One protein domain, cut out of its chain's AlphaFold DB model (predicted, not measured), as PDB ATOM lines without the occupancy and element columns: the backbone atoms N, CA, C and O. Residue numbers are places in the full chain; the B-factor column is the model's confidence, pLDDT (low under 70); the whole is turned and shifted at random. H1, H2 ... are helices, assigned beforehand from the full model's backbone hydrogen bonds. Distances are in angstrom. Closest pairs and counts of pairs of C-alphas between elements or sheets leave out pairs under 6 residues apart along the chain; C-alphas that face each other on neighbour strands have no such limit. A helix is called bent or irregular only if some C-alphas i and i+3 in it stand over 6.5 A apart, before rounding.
ATOM      1  N   MET A   7      27.032  40.469 -26.278       51.59
ATOM      2  CA  MET A   7      25.925  39.524 -26.506       51.59
ATOM      3  C   MET A   7      24.747  39.681 -25.525       51.59
ATOM      4  O   MET A   7      23.614  39.339 -25.853       51.59
ATOM      5  N   MET A   8      24.978  40.215 -24.322       56.38
ATOM      6  CA  MET A   8      23.937  40.381 -23.298       56.38
ATOM      7  C   MET A   8      22.980  41.540 -23.595       56.38
ATOM      8  O   MET A   8      21.902  41.585 -22.998       56.38
ATOM      9  N   PHE A   9      23.351  42.453 -24.499       66.44
ATOM     10  CA  PHE A   9      22.458  43.481 -25.041       66.44
ATOM     11  C   PHE A   9      21.248  42.825 -25.718       66.44
ATOM     12  O   PHE A   9      20.104  43.065 -25.326       66.44
ATOM     13  N   PHE A  10      21.513  41.896 -26.643       65.25
ATOM     14  CA  PHE A  10      20.479  41.191 -27.398       65.25
ATOM     15  C   PHE A  10      19.548  40.405 -26.479       65.25
ATOM     16  O   PHE A  10      18.336  40.516 -26.602       65.25
ATOM     17  N   PHE A  11      20.080  39.678 -25.493       67.06
ATOM     18  CA  PHE A  11      19.241  38.888 -24.587       67.06
ATOM     19  C   PHE A  11      18.353  39.735 -23.668       67.06
ATOM     20  O   PHE A  11      17.226  39.331 -23.367       67.06
ATOM     21  N   ARG A  12      18.826  40.908 -23.224       71.75
ATOM     22  CA  ARG A  12      18.030  41.798 -22.367       71.75
ATOM     23  C   ARG A  12      16.868  42.406 -23.144       71.75
ATOM     24  O   ARG A  12      15.725  42.326 -22.692       71.75
ATOM     25  N   HIS A  13      17.162  42.985 -24.302       75.94
ATOM     26  CA  HIS A  13      16.166  43.712 -25.084       75.94
ATOM     27  C   HIS A  13      15.225  42.778 -25.824       75.94
ATOM     28  O   HIS A  13      14.032  43.043 -25.865       75.94
ATOM     29  N   TYR A  14      15.702  41.619 -26.280       76.88
ATOM     30  CA  TYR A  14      14.835  40.605 -26.877       76.88
ATOM     31  C   TYR A  14      13.731  40.145 -25.914       76.88
ATOM     32  O   TYR A  14      12.579  39.994 -26.320       76.88
ATOM     33  N   LYS A  15      14.046  39.977 -24.620       78.38
ATOM     34  CA  LYS A  15      13.040  39.629 -23.605       78.38
ATOM     35  C   LYS A  15      12.007  40.745 -23.417       78.38
ATOM     36  O   LYS A  15      10.821  40.442 -23.348       78.38
ATOM     37  N   LEU A  16      12.455  42.003 -23.358       78.31
ATOM     38  CA  LEU A  16      11.581  43.174 -23.240       78.31
ATOM     39  C   LEU A  16      10.660  43.303 -24.462       78.31
ATOM     40  O   LEU A  16       9.442  43.353 -24.311       78.31
ATOM     41  N   ILE A  17      11.229  43.259 -25.669       81.50
ATOM     42  CA  ILE A  17      10.500  43.360 -26.939       81.50
ATOM     43  C   ILE A  17       9.443  42.258 -27.034       81.50
ATOM     44  O   ILE A  17       8.284  42.553 -27.299       81.50
ATOM     45  N   LYS A  18       9.800  41.003 -26.727       79.44
ATOM     46  CA  LYS A  18       8.863  39.869 -26.767       79.44
ATOM     47  C   LYS A  18       7.770  39.940 -25.693       79.44
ATOM     48  O   LYS A  18       6.705  39.359 -25.878       79.44
ATOM     49  N   SER A  19       8.017  40.612 -24.565       80.50
ATOM     50  CA  SER A  19       6.991  40.818 -23.531       80.50
ATOM     51  C   SER A  19       6.021  41.956 -23.856       80.50
ATOM     52  O   SER A  19       4.857  41.882 -23.468       80.50
ATOM     53  N   THR A  20       6.487  42.983 -24.571       78.25
ATOM     54  CA  THR A  20       5.718  44.206 -24.850       78.25
ATOM     55  C   THR A  20       4.998  44.140 -26.196       78.25
ATOM     56  O   THR A  20       3.856  44.579 -26.314       78.25
ATOM     57  N   VAL A  21       5.630  43.546 -27.209       85.06
ATOM     58  CA  VAL A  21       5.101  43.419 -28.570       85.06
ATOM     59  C   VAL A  21       4.701  41.967 -28.804       85.06
ATOM     60  O   VAL A  21       5.539  41.071 -28.765       85.06
ATOM     61  N   LYS A  22       3.406  41.721 -29.032       82.94
ATOM     62  CA  LYS A  22       2.869  40.365 -29.256       82.94
ATOM     63  C   LYS A  22       2.820  39.963 -30.727       82.94
ATOM     64  O   LYS A  22       2.895  38.776 -31.027       82.94
ATOM     65  N   ASP A  23       2.666  40.937 -31.623       87.38
ATOM     66  CA  ASP A  23       2.584  40.697 -33.062       87.38
ATOM     67  C   ASP A  23       3.976  40.360 -33.634       87.38
ATOM     68  O   ASP A  23       4.881  41.200 -33.554       87.38
ATOM     69  N   PRO A  24       4.166  39.165 -34.227       85.94
ATOM     70  CA  PRO A  24       5.436  38.760 -34.820       85.94
ATOM     71  C   PRO A  24       5.976  39.734 -35.872       85.94
ATOM     72  O   PRO A  24       7.192  39.900 -35.967       85.94
ATOM     73  N   ILE A  25       5.101  40.404 -36.629       88.31
ATOM     74  CA  ILE A  25       5.514  41.362 -37.667       88.31
ATOM     75  C   ILE A  25       6.178  42.580 -37.021       88.31
ATOM     76  O   ILE A  25       7.246  43.012 -37.446       88.31
ATOM     77  N   ASN A  26       5.586  43.100 -35.948       88.56
ATOM     78  CA  ASN A  26       6.130  44.240 -35.215       88.56
ATOM     79  C   ASN A  26       7.420  43.888 -34.453       88.56
ATOM     80  O   ASN A  26       8.312  44.726 -34.345       88.56
ATOM     81  N   ILE A  27       7.566  42.642 -33.983       87.31
ATOM     82  CA  ILE A  27       8.839  42.152 -33.429       87.31
ATOM     83  C   ILE A  27       9.923  42.141 -34.515       87.31
ATOM     84  O   ILE A  27      11.036  42.599 -34.263       87.31
ATOM     85  N   ALA A  28       9.610  41.637 -35.713       87.00
ATOM     86  CA  ALA A  28      10.557  41.612 -36.824       87.00
ATOM     87  C   ALA A  28      10.978  43.030 -37.238       87.00
ATOM     88  O   ALA A  28      12.172  43.293 -37.346       87.00
ATOM     89  N   LYS A  29      10.016  43.958 -37.362       88.69
ATOM     90  CA  LYS A  29      10.284  45.382 -37.627       88.69
ATOM     91  C   LYS A  29      11.192  46.009 -36.570       88.69
ATOM     92  O   LYS A  29      12.154  46.677 -36.917       88.69
ATOM     93  N   MET A  30      10.935  45.748 -35.288       88.88
ATOM     94  CA  MET A  30      11.771  46.256 -34.194       88.88
ATOM     95  C   MET A  30      13.217  45.758 -34.292       88.88
ATOM     96  O   MET A  30      14.159  46.529 -34.129       88.88
ATOM     97  N   VAL A  31      13.407  44.461 -34.553       87.00
ATOM     98  CA  VAL A  31      14.752  43.891 -34.727       87.00
ATOM     99  C   VAL A  31      15.449  44.524 -35.931       87.00
ATOM    100  O   VAL A  31      16.615  44.894 -35.816       87.00
ATOM    101  N   ASP A  32      14.741  44.690 -37.045       87.50
ATOM    102  CA  ASP A  32      15.266  45.307 -38.265       87.50
ATOM    103  C   ASP A  32      15.703  46.765 -38.043       87.50
ATOM    104  O   ASP A  32      16.829  47.126 -38.383       87.50
ATOM    105  N   MET A  33      14.884  47.573 -37.361       88.69
ATOM    106  CA  MET A  33      15.220  48.957 -36.999       88.69
ATOM    107  C   MET A  33      16.476  49.038 -36.125       88.69
ATOM    108  O   MET A  33      17.377  49.830 -36.397       88.69
ATOM    109  N   LEU A  34      16.564  48.209 -35.076       88.12
ATOM    110  CA  LEU A  34      17.715  48.205 -34.166       88.12
ATOM    111  C   LEU A  34      19.002  47.772 -34.880       88.12
ATOM    112  O   LEU A  34      20.062  48.348 -34.636       88.12
ATOM    113  N   MET A  35      18.917  46.771 -35.761       85.19
ATOM    114  CA  MET A  35      20.065  46.271 -36.524       85.19
ATOM    115  C   MET A  35      20.517  47.265 -37.593       85.19
ATOM    116  O   MET A  35      21.717  47.507 -37.714       85.19
ATOM    117  N   THR A  36      19.574  47.868 -38.317       86.94
ATOM    118  CA  THR A  36      19.855  48.906 -39.315       86.94
ATOM    119  C   THR A  36      20.528  50.097 -38.649       86.94
ATOM    120  O   THR A  36      21.636  50.459 -39.035       86.94
ATOM    121  N   TYR A  37      19.962  50.614 -37.553       87.94
ATOM    122  CA  TYR A  37      20.571  51.707 -36.798       87.94
ATOM    123  C   TYR A  37      21.972  51.353 -36.273       87.94
ATOM    124  O   TYR A  37      22.895  52.158 -36.370       87.94
ATOM    125  N   ALA A  38      22.179  50.135 -35.761       82.75
ATOM    126  CA  ALA A  38      23.498  49.705 -35.296       82.75
ATOM    127  C   ALA A  38      24.546  49.617 -36.427       82.75
ATOM    128  O   ALA A  38      25.737  49.797 -36.164       82.75
ATOM    129  N   GLN A  39      24.125  49.334 -37.665       80.25
ATOM    130  CA  GLN A  39      25.008  49.223 -38.830       80.25
ATOM    131  C   GLN A  39      25.265  50.566 -39.520       80.25
ATOM    132  O   GLN A  39      26.412  50.868 -39.848       80.25
ATOM    133  N   THR A  40      24.214  51.351 -39.758       82.25
ATOM    134  CA  THR A  40      24.257  52.557 -40.602       82.25
ATOM    135  C   THR A  40      24.141  53.852 -39.804       82.25
ATOM    136  O   THR A  40      24.605  54.894 -40.261       82.25
ATOM    137  N   GLY A  41      23.570  53.804 -38.596       83.19
ATOM    138  CA  GLY A  41      23.210  54.984 -37.805       83.19
ATOM    139  C   GLY A  41      21.928  55.679 -38.273       83.19
ATOM    140  O   GLY A  41      21.558  56.708 -37.709       83.19
ATOM    141  N   GLU A  42      21.247  55.139 -39.284       85.19
ATOM    142  CA  GLU A  42      20.004  55.703 -39.806       85.19
ATOM    143  C   GLU A  42      18.817  55.322 -38.916       85.19
ATOM    144  O   GLU A  42      18.681  54.176 -38.486       85.19
ATOM    145  N   ILE A  43      17.959  56.300 -38.630       85.25
ATOM    146  CA  ILE A  43      16.714  56.090 -37.889       85.25
ATOM    147  C   ILE A  43      15.613  55.821 -38.911       85.25
ATOM    148  O   ILE A  43      15.386  56.629 -39.809       85.25
ATOM    149  N   THR A  44      14.932  54.690 -38.768       82.31
ATOM    150  CA  THR A  44      13.775  54.328 -39.589       82.31
ATOM    151  C   THR A  44      12.508  54.531 -38.770       82.31
ATOM    152  O   THR A  44      12.444  54.056 -37.641       82.31
ATOM    153  N   GLU A  45      11.503  55.209 -39.321       78.44
ATOM    154  CA  GLU A  45      10.188  55.318 -38.682       78.44
ATOM    155  C   GLU A  45       9.411  54.011 -38.864       78.44
ATOM    156  O   GLU A  45       9.287  53.493 -39.978       78.44
ATOM    157  N   SER A  46       8.872  53.463 -37.775       80.69
ATOM    158  CA  SER A  46       8.094  52.221 -37.843       80.69
ATOM    159  C   SER A  46       6.636  52.433 -38.267       80.69
ATOM    160  O   SER A  46       5.955  51.465 -38.631       80.69
ATOM    161  N   GLY A  47       6.153  53.682 -38.197       81.94
ATOM    162  CA  GLY A  47       4.735  54.031 -38.306       81.94
ATOM    163  C   GLY A  47       3.908  53.531 -37.116       81.94
ATOM    164  O   GLY A  47       2.701  53.321 -37.248       81.94
ATOM    165  N   ASN A  48       4.563  53.253 -35.984       86.44
ATOM    166  CA  ASN A  48       3.964  52.724 -34.769       86.44
ATOM    167  C   ASN A  48       4.650  53.340 -33.543       86.44
ATOM    168  O   ASN A  48       5.716  52.892 -33.126       86.44
ATOM    169  N   ASP A  49       3.966  54.289 -32.907       87.12
ATOM    170  CA  ASP A  49       4.466  55.056 -31.759       87.12
ATOM    171  C   ASP A  49       5.007  54.182 -30.612       87.12
ATOM    172  O   ASP A  49       5.926  54.575 -29.893       87.12
ATOM    173  N   VAL A  50       4.464  52.971 -30.428       84.75
ATOM    174  CA  VAL A  50       4.940  52.036 -29.396       84.75
ATOM    175  C   VAL A  50       6.304  51.461 -29.767       84.75
ATOM    176  O   VAL A  50       7.167  51.314 -28.901       84.75
ATOM    177  N   LEU A  51       6.513  51.119 -31.040       87.06
ATOM    178  CA  LEU A  51       7.809  50.648 -31.521       87.06
ATOM    179  C   LEU A  51       8.824  51.791 -31.532       87.06
ATOM    180  O   LEU A  51       9.947  51.602 -31.075       87.06
ATOM    181  N   ASP A  52       8.421  52.984 -31.953       89.25
ATOM    182  CA  ASP A  52       9.314  54.143 -31.969       89.25
ATOM    183  C   ASP A  52       9.751  54.520 -30.538       89.25
ATOM    184  O   ASP A  52      10.942  54.679 -30.274       89.25
ATOM    185  N   GLY A  53       8.835  54.497 -29.562       88.50
ATOM    186  CA  GLY A  53       9.174  54.729 -28.152       88.50
ATOM    187  C   GLY A  53      10.092  53.660 -27.538       88.50
ATOM    188  O   GLY A  53      10.989  53.972 -26.750       88.50
ATOM    189  N   ILE A  54       9.919  52.381 -27.898       87.12
ATOM    190  CA  ILE A  54      10.834  51.309 -27.461       87.12
ATOM    191  C   ILE A  54      12.211  51.475 -28.118       87.12
ATOM    192  O   ILE A  54      13.233  51.274 -27.456       87.12
ATOM    193  N   PHE A  55      12.256  51.851 -29.396       89.38
ATOM    194  CA  PHE A  55      13.502  52.118 -30.104       89.38
ATOM    195  C   PHE A  55      14.273  53.267 -29.443       89.38
ATOM    196  O   PHE A  55      15.450  53.100 -29.117       89.38
ATOM    197  N   GLU A  56      13.612  54.388 -29.146       89.38
ATOM    198  CA  GLU A  56      14.215  55.524 -28.437       89.38
ATOM    199  C   GLU A  56      14.756  55.144 -27.054       89.38
ATOM    200  O   GLU A  56      15.814  55.628 -26.648       89.38
ATOM    201  N   TYR A  57      14.084  54.236 -26.344       88.88
ATOM    202  CA  TYR A  57      14.565  53.725 -25.061       88.88
ATOM    203  C   TYR A  57      15.860  52.906 -25.194       88.88
ATOM    204  O   TYR A  57      16.746  52.992 -24.339       88.88
ATOM    205  N   ILE A  58      15.990  52.108 -26.257       87.19
ATOM    206  CA  ILE A  58      17.129  51.198 -26.466       87.19
ATOM    207  C   ILE A  58      18.316  51.912 -27.135       87.19
ATOM    208  O   ILE A  58      19.476  51.597 -26.845       87.19
ATOM    209  N   LYS A  59      18.046  52.900 -27.994       87.50
ATOM    210  CA  LYS A  59      19.029  53.635 -28.803       87.50
ATOM    211  C   LYS A  59      20.266  54.125 -28.018       87.50
ATOM    212  O   LYS A  59      21.379  53.873 -28.485       87.50
ATOM    213  N   PRO A  60      20.153  54.735 -26.817       87.50
ATOM    214  CA  PRO A  60      21.319  55.199 -26.061       87.50
ATOM    215  C   PRO A  60      22.288  54.083 -25.638       87.50
ATOM    216  O   PRO A  60      23.467  54.351 -25.396       87.50
ATOM    217  N   GLU A  61      21.812  52.841 -25.496       83.06
ATOM    218  CA  GLU A  61      22.672  51.697 -25.172       83.06
ATOM    219  C   GLU A  61      23.476  51.259 -26.407       83.06
ATOM    220  O   GLU A  61      24.681  51.042 -26.283       83.06
ATOM    221  N   ILE A  62      22.865  51.265 -27.601       83.81
ATOM    222  CA  ILE A  62      23.566  51.022 -28.878       83.81
ATOM    223  C   ILE A  62      24.660  52.075 -29.100       83.81
ATOM    224  O   ILE A  62      25.808  51.731 -29.387       83.81
ATOM    225  N   ASP A  63      24.332  53.355 -28.899       83.81
ATOM    226  CA  ASP A  63      25.280  54.463 -29.064       83.81
ATOM    227  C   ASP A  63      26.481  54.326 -28.115       83.81
ATOM    228  O   ASP A  63      27.641  54.484 -28.511       83.81
ATOM    229  N   ARG A  64      26.224  53.971 -26.851       82.44
ATOM    230  CA  ARG A  64      27.273  53.745 -25.847       82.44
ATOM    231  C   ARG A  64      28.183  52.579 -26.212       82.44
ATOM    232  O   ARG A  64      29.401  52.673 -26.020       82.44
ATOM    233  N   ASP A  65      27.608  51.488 -26.700       80.12
ATOM    234  CA  ASP A  65      28.362  50.302 -27.087       80.12
ATOM    235  C   ASP A  65      29.226  50.588 -28.317       80.12
ATOM    236  O   ASP A  65      30.407  50.226 -28.323       80.12
ATOM    237  N   LYS A  66      28.708  51.348 -29.292       79.00
ATOM    238  CA  LYS A  66      29.486  51.831 -30.438       79.00
ATOM    239  C   LYS A  66      30.664  52.703 -29.998       79.00
ATOM    240  O   LYS A  66      31.799  52.425 -30.376       79.00
ATOM    241  N   ILE A  67      30.433  53.694 -29.131       78.75
ATOM    242  CA  ILE A  67      31.500  54.555 -28.582       78.75
ATOM    243  C   ILE A  67      32.559  53.718 -27.853       78.75
ATOM    244  O   ILE A  67      33.764  53.948 -27.991       78.75
ATOM    245  N   SER A  68      32.121  52.734 -27.069       77.06
ATOM    246  CA  SER A  68      33.018  51.855 -26.319       77.06
ATOM    247  C   SER A  68      33.851  50.969 -27.246       77.06
ATOM    248  O   SER A  68      35.044  50.771 -26.997       77.06
ATOM    249  N   TYR A  69      33.248  50.455 -28.318       74.81
ATOM    250  CA  TYR A  69      33.939  49.698 -29.353       74.81
ATOM    251  C   TYR A  69      34.962  50.565 -30.095       74.81
ATOM    252  O   TYR A  69      36.135  50.191 -30.141       74.81
ATOM    253  N   ASP A  70      34.567  51.746 -30.573       76.06
ATOM    254  CA  ASP A  70      35.442  52.681 -31.291       76.06
ATOM    255  C   ASP A  70      36.639  53.089 -30.419       76.06
ATOM    256  O   ASP A  70      37.788  53.053 -30.862       76.06
ATOM    257  N   LYS A  71      36.408  53.349 -29.126       79.62
ATOM    258  CA  LYS A  71      37.479  53.607 -28.153       79.62
ATOM    259  C   LYS A  71      38.433  52.419 -28.008       79.62
ATOM    260  O   LYS A  71      39.646  52.619 -27.945       79.62
ATOM    261  N   LYS A  72      37.921  51.184 -27.945       79.06
ATOM    262  CA  LYS A  72      38.752  49.966 -27.871       79.06
ATOM    263  C   LYS A  72      39.565  49.766 -29.153       79.06
ATOM    264  O   LYS A  72      40.735  49.387 -29.074       79.06
ATOM    265  N   VAL A  73      38.976  50.029 -30.320       78.25
ATOM    266  CA  VAL A  73      39.669  49.989 -31.616       78.25
ATOM    267  C   VAL A  73      40.791  51.026 -31.650       78.25
ATOM    268  O   VAL A  73      41.929  50.679 -31.969       78.25
ATOM    269  N   GLU A  74      40.510  52.258 -31.232       81.25
ATOM    270  CA  GLU A  74      41.485  53.347 -31.225       81.25
ATOM    271  C   GLU A  74      42.636  53.086 -30.246       81.25
ATOM    272  O   GLU A  74      43.805  53.208 -30.608       81.25
ATOM    273  N   GLN A  75      42.342  52.589 -29.042       87.00
ATOM    274  CA  GLN A  75      43.370  52.166 -28.085       87.00
ATOM    275  C   GLN A  75      44.295  51.085 -28.662       87.00
ATOM    276  O   GLN A  75      45.512  51.138 -28.470       87.00
ATOM    277  N   ARG A  76      43.742  50.105 -29.389       87.56
ATOM    278  CA  ARG A  76      44.533  49.062 -30.061       87.56
ATOM    279  C   ARG A  76      45.369  49.639 -31.202       87.56
ATOM    280  O   ARG A  76      46.532  49.258 -31.341       87.56
ATOM    281  N   ARG A  77      44.813  50.575 -31.979       87.81
ATOM    282  CA  ARG A  77      45.521  51.297 -33.046       87.81
ATOM    283  C   ARG A  77      46.710  52.069 -32.483       87.81
ATOM    284  O   ARG A  77      47.832  51.898 -32.957       87.81
ATOM    285  N   GLU A  78      46.492  52.852 -31.429       86.69
ATOM    286  CA  GLU A  78      47.546  53.590 -30.737       86.69
ATOM    287  C   GLU A  78      48.609  52.669 -30.141       86.69
ATOM    288  O   GLU A  78      49.800  52.953 -30.258       86.69
ATOM    289  N   ALA A  79      48.212  51.568 -29.499       89.94
ATOM    290  CA  ALA A  79      49.150  50.592 -28.951       89.94
ATOM    291  C   ALA A  79      50.003  49.954 -30.060       89.94
ATOM    292  O   ALA A  79      51.215  49.784 -29.888       89.94
ATOM    293  N   GLY A  80      49.399  49.663 -31.216       90.25
ATOM    294  CA  GLY A  80      50.089  49.211 -32.422       90.25
ATOM    295  C   GLY A  80      51.088  50.246 -32.941       90.25
ATOM    296  O   GLY A  80      52.251  49.910 -33.173       90.25
ATOM    297  N   LEU A  81      50.679  51.515 -33.035       85.94
ATOM    298  CA  LEU A  81      51.539  52.623 -33.457       85.94
ATOM    299  C   LEU A  81      52.706  52.843 -32.485       85.94
ATOM    300  O   LEU A  81      53.860  52.885 -32.903       85.94
ATOM    301  N   LYS A  82      52.438  52.909 -31.175       88.56
ATOM    302  CA  LYS A  82      53.454  53.021 -30.112       88.56
ATOM    303  C   LYS A  82      54.445  51.853 -30.176       88.56
ATOM    304  O   LYS A  82      55.655  52.059 -30.067       88.56
ATOM    305  N   SER A  83      53.955  50.638 -30.424       81.88
ATOM    306  CA  SER A  83      54.792  49.445 -30.600       81.88
ATOM    307  C   SER A  83      55.657  49.511 -31.863       81.88
ATOM    308  O   SER A  83      56.831  49.137 -31.817       81.88
ATOM    309  N   ALA A  84      55.114  50.008 -32.978       82.19
ATOM    310  CA  ALA A  84      55.856  50.220 -34.220       82.19
ATOM    311  C   ALA A  84      56.947  51.293 -34.053       82.19
ATOM    312  O   ALA A  84      58.101  51.055 -34.413       82.19
ATOM    313  N   LEU A  85      56.622  52.420 -33.411       81.81
ATOM    314  CA  LEU A  85      57.566  53.497 -33.096       81.81
ATOM    315  C   LEU A  85      58.698  53.019 -32.180       81.81
ATOM    316  O   LEU A  85      59.861  53.320 -32.436       81.81
ATOM    317  N   LYS A  86      58.394  52.223 -31.144       80.38
ATOM    318  CA  LYS A  86      59.416  51.629 -30.264       80.38
ATOM    319  C   LYS A  86      60.346  50.681 -31.024       80.38
ATOM    320  O   LYS A  86      61.548  50.672 -30.774       80.38
ATOM    321  N   ARG A  87      59.812  49.904 -31.971       76.00
ATOM    322  CA  ARG A  87      60.601  49.000 -32.826       76.00
ATOM    323  C   ARG A  87      61.493  49.771 -33.804       76.00
ATOM    324  O   ARG A  87      62.639  49.382 -33.995       76.00
ATOM    325  N   SER A  88      60.996  50.881 -34.351       73.50
ATOM    326  CA  SER A  88      61.762  51.796 -35.205       73.50
ATOM    327  C   SER A  88      62.876  52.515 -34.433       73.50
ATOM    328  O   SER A  88      64.013  52.519 -34.894       73.50
ATOM    329  N   LYS A  89      62.612  53.022 -33.219       69.69
ATOM    330  CA  LYS A  89      63.646  53.621 -32.352       69.69
ATOM    331  C   LYS A  89      64.704  52.605 -31.912       69.69
ATOM    332  O   LYS A  89      65.884  52.881 -32.051       69.69
TER     333      LYS A  89
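What this domain is: This is residues 7 to 89 of the 218 residues of an uncharacterized protein of Christensenellaceae bacterium (UniProt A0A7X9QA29). H1, H2 and H3a, the first arm of the bent helix H3, form a small body with their centres in a triangle, and a long helical arm, residues 67 to 89 of H3, sticks out of it. Between H2 and H3 the chain folds back through residues 41 to 48. The printed part has 83 residues with three named helices, H1, H2 and H3 in that order, and no named strand; the class is all helix. The whole is only just extended, close to loose, with a radius of gyration of the C-alphas of 18.1 A; it spans 62 by 23 by 17 A, and the free arm makes the length.

How they stand to each other: H1, residues 7 to 20, and H2, residues 24 to 40, form a helical hairpin over a tight link. They only just touch, with 3 pairs of C-alphas within 8 A, through residues 17 to 18 and 27 to 30 alone; the closest C-alphas, of Ile 17 and Ile 27, are 6.8 A apart. They run opposite ways at a shallow tilt of 34 degrees, only just short of steep. H3, residues 49 to 89, was assigned as one helix by its hydrogen bonds but is bent: C-alphas 57 and 60 are 7.0 A apart. Its arms, H3a, residues 49 to 57, and H3b, residues 60 to 89, stand at a shallow tilt of 34 degrees, only just short of steep. H2 and H3a touch, closest at the C-alphas of Met 30 and Leu 51, 6.5 A, and run the same way at a steep tilt of 40 degrees. H1 and H3b are only just apart, at 8.2 A. Each O i to N i+4 pair is within hydrogen-bond range in H2, H3a and H3b, and 9 of 10 are in H1.

Where its parts are: H1 begins at C-alpha 7 (25.925, 39.524, -26.506) and is 20.8 A long; H2 measures 24.0 A, H3a 12.2 A. H3b measures 42.8 A, ending at C-alpha 89 (63.646, 53.621, -32.352).

The domain as a whole: The C-alphas of Asp 23 and Lys 89 are the two farthest apart, 62.4 A. The printed part has no cut and no long link. Residues 7 to 11 and 89 have pLDDT under 70.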